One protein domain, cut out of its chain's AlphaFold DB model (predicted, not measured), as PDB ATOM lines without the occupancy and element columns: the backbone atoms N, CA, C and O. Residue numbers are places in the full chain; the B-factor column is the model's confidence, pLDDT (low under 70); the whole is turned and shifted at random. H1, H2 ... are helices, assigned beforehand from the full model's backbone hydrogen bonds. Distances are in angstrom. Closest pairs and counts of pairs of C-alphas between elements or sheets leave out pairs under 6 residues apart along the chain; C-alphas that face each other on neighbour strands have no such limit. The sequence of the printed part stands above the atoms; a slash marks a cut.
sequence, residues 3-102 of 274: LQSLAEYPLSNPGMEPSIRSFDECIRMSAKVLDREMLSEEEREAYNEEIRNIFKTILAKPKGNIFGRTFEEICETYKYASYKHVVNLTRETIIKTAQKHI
ATOM      1  N   LEU A   3      50.025  13.716  93.681       46.34
ATOM      2  CA  LEU A   3      50.005  14.758  94.708       46.34
ATOM      3  C   LEU A   3      49.081  15.950  94.395       46.34
ATOM      4  O   LEU A   3      48.609  16.598  95.323       46.34
ATOM      5  N   GLN A   4      48.747  16.213  93.123       43.06
ATOM      6  CA  GLN A   4      47.734  17.225  92.774       43.06
ATOM      7  C   GLN A   4      46.317  16.827  93.226       43.06
ATOM      8  O   GLN A   4      45.499  17.706  93.474       43.06
ATOM      9  N   SER A   5      46.040  15.530  93.418       45.19
ATOM     10  CA  SER A   5      44.746  15.051  93.939       45.19
ATOM     11  C   SER A   5      44.551  15.320  95.439       45.19
ATOM     12  O   SER A   5      43.422  15.367  95.915       45.19
ATOM     13  N   LEU A   6      45.627  15.590  96.194       45.72
ATOM     14  CA  LEU A   6      45.526  16.045  97.588       45.72
ATOM     15  C   LEU A   6      45.032  17.499  97.693       45.72
ATOM     16  O   LEU A   6      44.585  17.913  98.760       45.72
ATOM     17  N   ALA A   7      45.067  18.274  96.599       45.03
ATOM     18  CA  ALA A   7      44.532  19.638  96.564       45.03
ATOM     19  C   ALA A   7      43.005  19.691  96.763       45.03
ATOM     20  O   ALA A   7      42.473  20.752  97.117       45.03
ATOM     21  N   GLU A   8      42.328  18.560  96.549       43.12
ATOM     22  CA  GLU A   8      40.895  18.357  96.771       43.12
ATOM     23  C   GLU A   8      40.569  17.945  98.211       43.12
ATOM     24  O   GLU A   8      39.394  17.879  98.558       43.12
ATOM     25  N   TYR A   9      41.574  17.691  99.063       47.78
ATOM     26  CA  TYR A   9      41.331  17.234 100.426       47.78
ATOM     27  C   TYR A   9      40.689  18.357 101.251       47.78
ATOM     28  O   TYR A   9      41.336  19.377 101.524       47.78
ATOM     29  N   PRO A  10      39.418  18.214 101.661       47.66
ATOM     30  CA  PRO A  10      38.807  19.190 102.524       47.66
ATOM     31  C   PRO A  10      39.417  18.955 103.900       47.66
ATOM     32  O   PRO A  10      39.226  17.894 104.498       47.66
ATOM     33  N   LEU A  11      40.140  19.946 104.423       51.41
ATOM     34  CA  LEU A  11      40.345  20.088 105.860       51.41
ATOM     35  C   LEU A  11      38.949  20.290 106.473       51.41
ATOM     36  O   LEU A  11      38.496  21.405 106.660       51.41
ATOM     37  N   SER A  12      38.236  19.167 106.615       47.22
ATOM     38  CA  SER A  12      36.888  18.960 107.142       47.22
ATOM     39  C   SER A  12      35.883  20.071 106.829       47.22
ATOM     40  O   SER A  12      35.779  20.994 107.608       47.22
ATOM     41  N   ASN A  13      35.071  19.901 105.773       45.16
ATOM     42  CA  ASN A  13      33.882  20.707 105.431       45.16
ATOM     43  C   ASN A  13      34.155  22.231 105.264       45.16
ATOM     44  O   ASN A  13      34.502  22.889 106.235       45.16
ATOM     45  N   PRO A  14      33.933  22.856 104.089       44.84
ATOM     46  CA  PRO A  14      34.283  24.265 103.811       44.84
ATOM     47  C   PRO A  14      33.745  25.346 104.775       44.84
ATOM     48  O   PRO A  14      34.111  26.509 104.628       44.84
ATOM     49  N   GLY A  15      32.877  24.990 105.728       47.12
ATOM     50  CA  GLY A  15      32.363  25.866 106.784       47.12
ATOM     51  C   GLY A  15      32.919  25.622 108.196       47.12
ATOM     52  O   GLY A  15      32.448  26.279 109.118       47.12
ATOM     53  N   MET A  16      33.862  24.694 108.406       54.81
ATOM     54  CA  MET A  16      34.464  24.418 109.722       54.81
ATOM     55  C   MET A  16      35.934  24.857 109.747       54.81
ATOM     56  O   MET A  16      36.691  24.585 108.816       54.81
ATOM     57  N   GLU A  17      36.354  25.534 110.816       64.00
ATOM     58  CA  GLU A  17      37.760  25.899 111.012       64.00
ATOM     59  C   GLU A  17      38.645  24.643 111.164       64.00
ATOM     60  O   GLU A  17      38.241  23.688 111.841       64.00
ATOM     61  N   PRO A  18      39.857  24.610 110.568       72.19
ATOM     62  CA  PRO A  18      40.780  23.495 110.745       72.19
ATOM     63  C   PRO A  18      41.138  23.263 112.215       72.19
ATOM     64  O   PRO A  18      41.298  24.193 112.998       72.19
ATOM     65  N   SER A  19      41.332  21.996 112.562       71.44
ATOM     66  CA  SER A  19      41.719  21.497 113.883       71.44
ATOM     67  C   SER A  19      43.068  20.776 113.837       71.44
ATOM     68  O   SER A  19      43.531  20.363 112.770       71.44
ATOM     69  N   ILE A  20      43.667  20.524 115.008       74.44
ATOM     70  CA  ILE A  20      44.864  19.666 115.113       74.44
ATOM     71  C   ILE A  20      44.585  18.271 114.542       74.44
ATOM     72  O   ILE A  20      45.437  17.701 113.872       74.44
ATOM     73  N   ARG A  21      43.364  17.748 114.709       67.00
ATOM     74  CA  ARG A  21      42.962  16.465 114.121       67.00
ATOM     75  C   ARG A  21      42.954  16.496 112.605       67.00
ATOM     76  O   ARG A  21      43.470  15.584 111.973       67.00
ATOM     77  N   SER A  22      42.318  17.509 112.016       72.69
ATOM     78  CA  SER A  22      42.263  17.618 110.558       72.69
ATOM     79  C   SER A  22      43.658  17.842 109.983       72.69
ATOM     80  O   SER A  22      43.944  17.332 108.905       72.69
ATOM     81  N   PHE A  23      44.533  18.540 110.718       81.69
ATOM     82  CA  PHE A  23      45.950  18.646 110.388       81.69
ATOM     83  C   PHE A  23      46.630  17.271 110.416       81.69
ATOM     84  O   PHE A  23      47.140  16.839 109.387       81.69
ATOM     85  N   ASP A  24      46.573  16.545 111.537       78.50
ATOM     86  CA  ASP A  24      47.208  15.228 111.692       78.50
ATOM     87  C   ASP A  24      46.702  14.227 110.644       78.50
ATOM     88  O   ASP A  24      47.483  13.496 110.032       78.50
ATOM     89  N   GLU A  25      45.401  14.245 110.361       76.62
ATOM     90  CA  GLU A  25      44.783  13.419 109.331       76.62
ATOM     91  C   GLU A  25      45.264  13.796 107.922       76.62
ATOM     92  O   GLU A  25      45.592  12.915 107.125       76.62
ATOM     93  N   CYS A  26      45.364  15.094 107.621       82.81
ATOM     94  CA  CYS A  26      45.911  15.592 106.362       82.81
ATOM     95  C   CYS A  26      47.360  15.128 106.160       82.81
ATOM     96  O   CYS A  26      47.703  14.623 105.088       82.81
ATOM     97  N   ILE A  27      48.205  15.239 107.190       85.62
ATOM     98  CA  ILE A  27      49.594  14.763 107.141       85.62
ATOM     99  C   ILE A  27      49.633  13.246 106.939       85.62
ATOM    100  O   ILE A  27      50.327  12.766 106.045       85.62
ATOM    101  N   ARG A  28      48.843  12.486 107.705       83.25
ATOM    102  CA  ARG A  28      48.771  11.019 107.618       83.25
ATOM    103  C   ARG A  28      48.331  10.544 106.232       83.25
ATOM    104  O   ARG A  28      48.836   9.541 105.731       83.25
ATOM    105  N   MET A  29      47.363  11.217 105.618       81.62
ATOM    106  CA  MET A  29      46.910  10.885 104.267       81.62
ATOM    107  C   MET A  29      47.928  11.283 103.203       81.62
ATOM    108  O   MET A  29      48.179  10.495 102.294       81.62
ATOM    109  N   SER A  30      48.568  12.440 103.358       84.88
ATOM    110  CA  SER A  30      49.638  12.883 102.462       84.88
ATOM    111  C   SER A  30      50.834  11.930 102.503       84.88
ATOM    112  O   SER A  30      51.350  11.561 101.455       84.88
ATOM    113  N   ALA A  31      51.214  11.446 103.691       84.94
ATOM    114  CA  ALA A  31      52.273  10.454 103.861       84.94
ATOM    115  C   ALA A  31      51.981   9.162 103.081       84.94
ATOM    116  O   ALA A  31      52.835   8.705 102.334       84.94
ATOM    117  N   LYS A  32      50.747   8.639 103.146       85.00
ATOM    118  CA  LYS A  32      50.344   7.450 102.367       85.00
ATOM    119  C   LYS A  32      50.458   7.650 100.856       85.00
ATOM    120  O   LYS A  32      50.744   6.698 100.137       85.00
ATOM    121  N   VAL A  33      50.187   8.859 100.365       85.69
ATOM    122  CA  VAL A  33      50.362   9.182  98.943       85.69
ATOM    123  C   VAL A  33      51.847   9.253  98.610       85.69
ATOM    124  O   VAL A  33      52.265   8.620  97.653       85.69
ATOM    125  N   LEU A  34      52.652   9.945  99.420       85.88
ATOM    126  CA  LEU A  34      54.102  10.009  99.227       85.88
ATOM    127  C   LEU A  34      54.739   8.616  99.238       85.88
ATOM    128  O   LEU A  34      55.543   8.330  98.368       85.88
ATOM    129  N   ASP A  35      54.328   7.731 100.146       86.38
ATOM    130  CA  ASP A  35      54.833   6.355 100.207       86.38
ATOM    131  C   ASP A  35      54.477   5.528  98.963       86.38
ATOM    132  O   ASP A  35      55.235   4.642  98.580       86.38
ATOM    133  N   ARG A  36      53.332   5.803  98.326       86.19
ATOM    134  CA  ARG A  36      52.905   5.112  97.103       86.19
ATOM    135  C   ARG A  36      53.600   5.654  95.857       86.19
ATOM    136  O   ARG A  36      53.915   4.881  94.959       86.19
ATOM    137  N   GLU A  37      53.764   6.971  95.773       84.31
ATOM    138  CA  GLU A  37      54.312   7.643  94.589       84.31
ATOM    139  C   GLU A  37      55.847   7.724  94.622       84.31
ATOM    140  O   GLU A  37      56.451   7.850  93.564       84.31
ATOM    141  N   MET A  38      56.467   7.671  95.811       86.31
ATOM    142  CA  MET A  38      57.907   7.866  96.039       86.31
ATOM    143  C   MET A  38      58.431   6.816  97.029       86.31
ATOM    144  O   MET A  38      58.299   6.939  98.257       86.31
ATOM    145  N   LEU A  39      59.003   5.741  96.489       80.00
ATOM    146  CA  LEU A  39      59.286   4.519  97.250       80.00
ATOM    147  C   LEU A  39      60.503   4.656  98.173       80.00
ATOM    148  O   LEU A  39      60.550   3.982  99.200       80.00
ATOM    149  N   SER A  40      61.462   5.523  97.830       88.31
ATOM    150  CA  SER A  40      62.700   5.710  98.594       88.31
ATOM    151  C   SER A  40      62.716   7.034  99.367       88.31
ATOM    152  O   SER A  40      61.999   7.984  99.039       88.31
ATOM    153  N   GLU A  41      63.512   7.094 100.436       85.31
ATOM    154  CA  GLU A  41      63.678   8.322 101.220       85.31
ATOM    155  C   GLU A  41      64.516   9.354 100.457       85.31
ATOM    156  O   GLU A  41      64.170  10.532 100.456       85.31
ATOM    157  N   GLU A  42      65.520   8.897  99.708       88.00
ATOM    158  CA  GLU A  42      66.374   9.727  98.855       88.00
ATOM    159  C   GLU A  42      65.559  10.440  97.768       88.00
ATOM    160  O   GLU A  42      65.778  11.617  97.484       88.00
ATOM    161  N   GLU A  43      64.568   9.756  97.187       88.31
ATOM    162  CA  GLU A  43      63.650  10.361  96.223       88.31
ATOM    163  C   GLU A  43      62.829  11.483  96.879       88.31
ATOM    164  O   GLU A  43      62.706  12.577  96.334       88.31
ATOM    165  N   ARG A  44      62.320  11.277  98.096       87.00
ATOM    166  CA  ARG A  44      61.560  12.316  98.817       87.00
ATOM    167  C   ARG A  44      62.428  13.502  99.220       87.00
ATOM    168  O   ARG A  44      61.925  14.621  99.282       87.00
ATOM    169  N   GLU A  45      63.700  13.267  99.519       87.81
ATOM    170  CA  GLU A  45      64.670  14.330  99.782       87.81
ATOM    171  C   GLU A  45      64.962  15.146  98.520       87.81
ATOM    172  O   GLU A  45      65.001  16.375  98.593       87.81
ATOM    173  N   ALA A  46      65.071  14.492  97.359       89.81
ATOM    174  CA  ALA A  46      65.260  15.169  96.078       89.81
ATOM    175  C   ALA A  46      64.081  16.090  95.710       89.81
ATOM    176  O   ALA A  46      64.305  17.168  95.170       89.81
ATOM    177  N   TYR A  47      62.848  15.707  96.061       91.06
ATOM    178  CA  TYR A  47      61.624  16.493  95.821       91.06
ATOM    179  C   TYR A  47      61.131  17.270  97.054       91.06
ATOM    180  O   TYR A  47      59.946  17.595  97.193       91.06
ATOM    181  N   ASN A  48      62.019  17.536  98.012       92.19
ATOM    182  CA  ASN A  48      61.646  18.148  99.283       92.19
ATOM    183  C   ASN A  48      60.934  19.503  99.109       92.19
ATOM    184  O   ASN A  48      59.988  19.807  99.840       92.19
ATOM    185  N   GLU A  49      61.377  20.318  98.150       92.00
ATOM    186  CA  GLU A  49      60.797  21.634  97.879       92.00
ATOM    187  C   GLU A  49      59.383  21.521  97.289       92.00
ATOM    188  O   GLU A  49      58.455  22.186  97.758       92.00
ATOM    189  N   GLU A  50      59.174  20.616  96.336       91.00
ATOM    190  CA  GLU A  50      57.867  20.330  95.751       91.00
ATOM    191  C   GLU A  50      56.886  19.822  96.809       91.00
ATOM    192  O   GLU A  50      55.754  20.310  96.889       91.00
ATOM    193  N   ILE A  51      57.323  18.897  97.670       91.56
ATOM    194  CA  ILE A  51      56.504  18.369  98.768       91.56
ATOM    195  C   ILE A  51      56.108  19.499  99.729       91.56
ATOM    196  O   ILE A  51      54.944  19.595 100.133       91.56
ATOM    197  N   ARG A  52      57.036  20.405 100.066       93.44
ATOM    198  CA  ARG A  52      56.731  21.579 100.899       93.44
ATOM    199  C   ARG A  52      55.734  22.521 100.231       93.44
ATOM    200  O   ARG A  52      54.824  22.993 100.910       93.44
ATOM    201  N   ASN A  53      55.845  22.753  98.926       91.31
ATOM    202  CA  ASN A  53      54.901  23.584  98.173       91.31
ATOM    203  C   ASN A  53      53.491  22.972  98.118       91.31
ATOM    204  O   ASN A  53      52.487  23.688  98.212       91.31
ATOM    205  N   ILE A  54      53.398  21.643  98.044       89.62
ATOM    206  CA  ILE A  54      52.126  20.918  98.145       89.62
ATOM    207  C   ILE A  54      51.509  21.116  99.534       89.62
ATOM    208  O   ILE A  54      50.360  21.553  99.628       89.62
ATOM    209  N   PHE A  55      52.266  20.877 100.610       92.00
ATOM    210  CA  PHE A  55      51.771  21.107 101.973       92.00
ATOM    211  C   PHE A  55      51.376  22.564 102.207       92.00
ATOM    212  O   PHE A  55      50.310  22.809 102.767       92.00
ATOM    213  N   LYS A  56      52.161  23.528 101.711       91.75
ATOM    214  CA  LYS A  56      51.825  24.957 101.758       91.75
ATOM    215  C   LYS A  56      50.456  25.227 101.130       91.75
ATOM    216  O   LYS A  56      49.639  25.933 101.711       91.75
ATOM    217  N   THR A  57      50.172  24.615  99.981       89.31
ATOM    218  CA  THR A  57      48.893  24.777  99.273       89.31
ATOM    219  C   THR A  57      47.722  24.139 100.022       89.31
ATOM    220  O   THR A  57      46.654  24.743 100.125       89.31
ATOM    221  N   ILE A  58      47.902  22.922 100.542       87.31
ATOM    222  CA  ILE A  58      46.841  22.182 101.239       87.31
ATOM    223  C   ILE A  58      46.522  22.845 102.583       87.31
ATOM    224  O   ILE A  58      45.362  23.134 102.873       87.31
ATOM    225  N   LEU A  59      47.551  23.141 103.379       88.56
ATOM    226  CA  LEU A  59      47.411  23.721 104.716       88.56
ATOM    227  C   LEU A  59      46.943  25.179 104.686       88.56
ATOM    228  O   LEU A  59      46.399  25.658 105.674       88.56
ATOM    229  N   ALA A  60      47.082  25.887 103.561       88.00
ATOM    230  CA  ALA A  60      46.533  27.231 103.388       88.00
ATOM    231  C   ALA A  60      44.997  27.270 103.277       88.00
ATOM    232  O   ALA A  60      44.432  28.364 103.238       88.00
ATOM    233  N   LYS A  61      44.304  26.123 103.227       83.69
ATOM    234  CA  LYS A  61      42.839  26.056 103.124       83.69
ATOM    235  C   LYS A  61      42.179  25.779 104.490       83.69
ATOM    236  O   LYS A  61      42.636  24.894 105.203       83.69
ATOM    237  N   PRO A  62      41.092  26.485 104.859       81.88
ATOM    238  CA  PRO A  62      40.568  27.692 104.227       81.88
ATOM    239  C   PRO A  62      41.552  28.860 104.382       81.88
ATOM    240  O   PRO A  62      42.372  28.883 105.301       81.88
ATOM    241  N   LYS A  63      41.482  29.829 103.465       82.81
ATOM    242  CA  LYS A  63      42.432  30.948 103.404       82.81
ATOM    243  C   LYS A  63      42.519  31.679 104.749       82.81
ATOM    244  O   LYS A  63      41.498  32.052 105.314       82.81
ATOM    245  N   GLY A  64      43.742  31.918 105.225       79.88
ATOM    246  CA  GLY A  64      44.006  32.679 106.455       79.88
ATOM    247  C   GLY A  64      44.000  31.859 107.750       79.88
ATOM    248  O   GLY A  64      44.234  32.426 108.820       79.88
ATOM    249  N   ASN A  65      43.788  30.542 107.681       82.06
ATOM    250  CA  ASN A  65      43.847  29.685 108.865       82.06
ATOM    251  C   ASN A  65      45.253  29.661 109.509       82.06
ATOM    252  O   ASN A  65      46.265  29.955 108.866       82.06
ATOM    253  N   ILE A  66      45.312  29.314 110.799       83.44
ATOM    254  CA  ILE A  66      46.556  29.325 111.584       83.44
ATOM    255  C   ILE A  66      47.592  28.307 111.087       83.44
ATOM    256  O   ILE A  66      48.777  28.617 111.078       83.44
ATOM    257  N   PHE A  67      47.166  27.134 110.609       87.19
ATOM    258  CA  PHE A  67      48.073  26.080 110.150       87.19
ATOM    259  C   PHE A  67      48.844  26.504 108.906       87.19
ATOM    260  O   PHE A  67      50.062  26.358 108.870       87.19
ATOM    261  N   GLY A  68      48.149  27.076 107.921       90.12
ATOM    262  CA  GLY A  68      48.773  27.604 106.711       90.12
ATOM    263  C   GLY A  68      49.771  28.720 107.008       90.12
ATOM    264  O   GLY A  68      50.906  28.653 106.544       90.12
ATOM    265  N   ARG A  69      49.377  29.702 107.835       91.00
ATOM    266  CA  ARG A  69      50.254  30.822 108.222       91.00
ATOM    267  C   ARG A  69      51.506  30.343 108.954       91.00
ATOM    268  O   ARG A  69      52.611  30.668 108.543       91.00
ATOM    269  N   THR A  70      51.344  29.514 109.987       91.69
ATOM    270  CA  THR A  70      52.479  28.987 110.757       91.69
ATOM    271  C   THR A  70      53.390  28.107 109.899       91.69
ATOM    272  O   THR A  70      54.610  28.193 110.019       91.69
ATOM    273  N   PHE A  71      52.833  27.287 109.002       95.06
ATOM    274  CA  PHE A  71      53.635  26.474 108.085       95.06
ATOM    275  C   PHE A  71      54.469  27.337 107.129       95.06
ATOM    276  O   PHE A  71      55.635  27.031 106.875       95.06
ATOM    277  N   GLU A  72      53.883  28.413 106.600       95.50
ATOM    278  CA  GLU A  72      54.559  29.361 105.713       95.50
ATOM    279  C   GLU A  72      55.690  30.110 106.434       95.50
ATOM    280  O   GLU A  72      56.821  30.100 105.951       95.50
ATOM    281  N   GLU A  73      55.435  30.636 107.634       95.88
ATOM    282  CA  GLU A  73      56.447  31.299 108.473       95.88
ATOM    283  C   GLU A  73      57.631  30.368 108.796       95.88
ATOM    284  O   GLU A  73      58.802  30.752 108.699       95.88
ATOM    285  N   ILE A  74      57.351  29.105 109.143       96.38
ATOM    286  CA  ILE A  74      58.394  28.105 109.409       96.38
ATOM    287  C   ILE A  74      59.155  27.769 108.128       96.38
ATOM    288  O   ILE A  74      60.375  27.617 108.166       96.38
ATOM    289  N   CYS A  75      58.468  27.683 106.987       95.56
ATOM    290  CA  CYS A  75      59.121  27.463 105.704       95.56
ATOM    291  C   CYS A  75      60.130  28.567 105.364       95.56
ATOM    292  O   CYS A  75      61.217  28.260 104.868       95.56
ATOM    293  N   GLU A  76      59.770  29.826 105.616       95.56
ATOM    294  CA  GLU A  76      60.626  30.992 105.385       95.56
ATOM    295  C   GLU A  76      61.809  31.037 106.354       95.56
ATOM    296  O   GLU A  76      62.935  31.339 105.948       95.56
ATOM    297  N   THR A  77      61.564  30.677 107.617       97.00
ATOM    298  CA  THR A  77      62.586  30.628 108.669       97.00
ATOM    299  C   THR A  77      63.600  29.509 108.414       97.00
ATOM    300  O   THR A  77      64.808  29.712 108.536       97.00
ATOM    301  N   TYR A  78      63.127  28.330 108.007       95.69
ATOM    302  CA  TYR A  78      63.934  27.126 107.811       95.69
ATOM    303  C   TYR A  78      63.953  26.707 106.337       95.69
ATOM    304  O   TYR A  78      63.439  25.654 105.952       95.69
ATOM    305  N   LYS A  79      64.583  27.535 105.493       93.25
ATOM    306  CA  LYS A  79      64.589  27.376 104.025       93.25
ATOM    307  C   LYS A  79      65.029  25.996 103.542       93.25
ATOM    308  O   LYS A  79      64.415  25.471 102.623       93.25
ATOM    309  N   TYR A  80      66.012  25.385 104.195       92.12
ATOM    310  CA  TYR A  80      66.588  24.098 103.784       92.12
ATOM    311  C   TYR A  80      66.107  22.905 104.619       92.12
ATOM    312  O   TYR A  80      66.619  21.801 104.466       92.12
ATOM    313  N   ALA A  81      65.146  23.103 105.527       94.12
ATOM    314  CA  ALA A  81      64.635  22.000 106.330       94.12
ATOM    315  C   ALA A  81      63.830  21.006 105.483       94.12
ATOM    316  O   ALA A  81      63.161  21.371 104.503       94.12
ATOM    317  N   SER A  82      63.864  19.741 105.908       94.75
ATOM    318  CA  SER A  82      63.029  18.697 105.326       94.75
ATOM    319  C   SER A  82      61.546  18.979 105.580       94.75
ATOM    320  O   SER A  82      61.172  19.540 106.614       94.75
ATOM    321  N   TYR A  83      60.675  18.553 104.669       92.94
ATOM    322  CA  TYR A  83      59.229  18.713 104.803       92.94
ATOM    323  C   TYR A  83      58.728  18.066 106.099       92.94
ATOM    324  O   TYR A  83      57.889  18.647 106.784       92.94
ATOM    325  N   LYS A  84      59.299  16.911 106.488       92.31
ATOM    326  CA  LYS A  84      58.996  16.224 107.752       92.31
ATOM    327  C   LYS A  84      59.271  17.137 108.948       92.31
ATOM    328  O   LYS A  84      58.426  17.267 109.831       92.31
ATOM    329  N   HIS A  85      60.434  17.793 108.965       93.56
ATOM    330  CA  HIS A  85      60.799  18.715 110.036       93.56
ATOM    331  C   HIS A  85      59.849  19.916 110.095       93.56
ATOM    332  O   HIS A  85      59.330  20.228 111.165       93.56
ATOM    333  N   VAL A  86      59.564  20.543 108.951       94.94
ATOM    334  CA  VAL A  86      58.661  21.702 108.867       94.94
ATOM    335  C   VAL A  86      57.250  21.346 109.342       94.94
ATOM    336  O   VAL A  86      56.674  22.078 110.148       94.94
ATOM    337  N   VAL A  87      56.696  20.211 108.904       91.00
ATOM    338  CA  VAL A  87      55.372  19.727 109.331       91.00
ATOM    339  C   VAL A  87      55.329  19.500 110.845       91.00
ATOM    340  O   VAL A  87      54.417  19.991 111.515       91.00
ATOM    341  N   ASN A  88      56.327  18.808 111.400       86.44
ATOM    342  CA  ASN A  88      56.393  18.534 112.836       86.44
ATOM    343  C   ASN A  88      56.522  19.826 113.651       86.44
ATOM    344  O   ASN A  88      55.791  20.025 114.621       86.44
ATOM    345  N   LEU A  89      57.399  20.738 113.224       88.00
ATOM    346  CA  LEU A  89      57.605  22.012 113.903       88.00
ATOM    347  C   LEU A  89      56.365  22.912 113.819       88.00
ATOM    348  O   LEU A  89      56.055  23.611 114.782       88.00
ATOM    349  N   THR A  90      55.616  22.846 112.717       89.44
ATOM    350  CA  THR A  90      54.322  23.535 112.569       89.44
ATOM    351  C   THR A  90      53.344  23.057 113.628       89.44
ATOM    352  O   THR A  90      52.803  23.865 114.385       89.44
ATOM    353  N   ARG A  91      53.176  21.735 113.747       85.50
ATOM    354  CA  ARG A  91      52.311  21.128 114.760       85.50
ATOM    355  C   ARG A  91      52.716  21.544 116.172       85.50
ATOM    356  O   ARG A  91      51.874  21.977 116.958       85.50
ATOM    357  N   GLU A  92      54.004  21.440 116.496       80.62
ATOM    358  CA  GLU A  92      54.522  21.819 117.812       80.62
ATOM    359  C   GLU A  92      54.312  23.296 118.130       80.62
ATOM    360  O   GLU A  92      53.938  23.630 119.252       80.62
ATOM    361  N   THR A  93      54.557  24.178 117.163       84.75
ATOM    362  CA  THR A  93      54.431  25.628 117.341       84.75
ATOM    363  C   THR A  93      52.989  26.011 117.639       84.75
ATOM    364  O   THR A  93      52.739  26.780 118.566       84.75
ATOM    365  N   ILE A  94      52.026  25.418 116.930       79.38
ATOM    366  CA  ILE A  94      50.599  25.663 117.166       79.38
ATOM    367  C   ILE A  94      50.200  25.186 118.565       79.38
ATOM    368  O   ILE A  94      49.582  25.941 119.314       79.38
ATOM    369  N   ILE A  95      50.626  23.983 118.966       74.38
ATOM    370  CA  ILE A  95      50.353  23.455 120.312       74.38
ATOM    371  C   ILE A  95      50.987  24.336 121.391       74.38
ATOM    372  O   ILE A  95      50.316  24.674 122.362       74.38
ATOM    373  N   LYS A  96      52.254  24.737 121.237       75.50
ATOM    374  CA  LYS A  96      52.973  25.580 122.209       75.50
ATOM    375  C   LYS A  96      52.333  26.959 122.346       75.50
ATOM    376  O   LYS A  96      52.144  27.434 123.464       75.50
ATOM    377  N   THR A  97      51.965  27.589 121.235       75.31
ATOM    378  CA  THR A  97      51.253  28.875 121.238       75.31
ATOM    379  C   THR A  97      49.924  28.742 121.965       75.31
ATOM    380  O   THR A  97      49.615  29.525 122.862       75.31
ATOM    381  N   ALA A  98      49.167  27.695 121.661       69.19
ATOM    382  CA  ALA A  98      47.863  27.493 122.257       69.19
ATOM    383  C   ALA A  98      47.946  27.092 123.750       69.19
ATOM    384  O   ALA A  98      47.156  27.572 124.561       69.19
ATOM    385  N   GLN A  99      48.965  26.324 124.155       67.81
ATOM    386  CA  GLN A  99      49.322  26.112 125.564       67.81
ATOM    387  C   GLN A  99      49.633  27.434 126.263       67.81
ATOM    388  O   GLN A  99      49.097  27.686 127.336       67.81
ATOM    389  N   LYS A 100      50.458  28.296 125.655       69.50
ATOM    390  CA  LYS A 100      50.788  29.607 126.218       69.50
ATOM    391  C   LYS A 100      49.515  30.412 126.469       69.50
ATOM    392  O   LYS A 100      49.344  30.880 127.590       69.50
ATOM    393  N   HIS A 101      48.599  30.490 125.503       65.12
ATOM    394  CA  HIS A 101      47.311  31.175 125.668       65.12
ATOM    395  C   HIS A 101      46.453  30.579 126.795       65.12
ATOM    396  O   HIS A 101      45.983  31.324 127.645       65.12
ATOM    397  N   ILE A 102      46.343  29.248 126.880       61.81
ATOM    398  CA  ILE A 102      45.641  28.535 127.968       61.81
ATOM    399  C   ILE A 102      46.241  28.840 129.346       61.81
ATOM    400  O   ILE A 102      45.523  28.969 130.334       61.81
TER     401      ILE A 102
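Overview. This is residues 3 to 102 of the 274 residues of the protein "Zinc finger, CCHC-type domain-containing protein" of Strongyloides ratti (UniProt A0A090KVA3). H4 is in the middle of one layer of helices, with H1 on one side and H5 on the other; behind it the two long helices H2 and H6 run opposite ways. H3 is at one end, and residues 96 to 102 of H6 stick out at the other. The printed part has 100 residues, with six named helices, H1 to H6 in order, and no named strand: all helix. It is compact, with a radius of gyration of the C-alphas of 13.3 A and spans of 41 by 29 by 18 A.

Along the chain. Find C-alpha 3 at (50.005, 14.758, 94.708), where H1, residues 3 to 8, begins. H2, residues 20 to 37, is 25.6 A long. H3 is residues 41 to 46; H4, residues 48 to 59, is 16.2 A long and H5, residues 66 to 77, 16.3 A. H6, residues 83 to 102, runs 28.6 A to C-alpha 102 at (45.641, 28.535, 127.968).

Arrangement. Start at the hub, H4. Its residues 54 to 58 alone touch H1, closest C-alphas Ala 7 and Ile 58, 5.8 A. H4 and H5 are a hairpin, closest C-alphas Leu 59 and Gly 68, 4.6 A. H2, H4 and H6 form a bundle, helices grouped lengthwise. H5 touches residues 86 to 94 alone of H6 at a steep tilt of 57 degrees, closest C-alphas Phe 71 and Thr 90, 5.4 A. H3 is close to H2 but not clearly touching, closest C-alphas Leu 34 and Arg 44, 7.8 A. In H2 to H6 every O i to N i+4 pair is within hydrogen-bond range; in H1, 0 of 2 are, but 3 of 3 O i to N i+3 pairs.

Size, cuts and confidence. The farthest C-alphas, Leu 39 and Ile 102, are 41.3 A apart. The printed part has no cut; the link from H1 to H2 is long. Look for pLDDT under 70 at residues 3 to 17, 21 and 98 to 102.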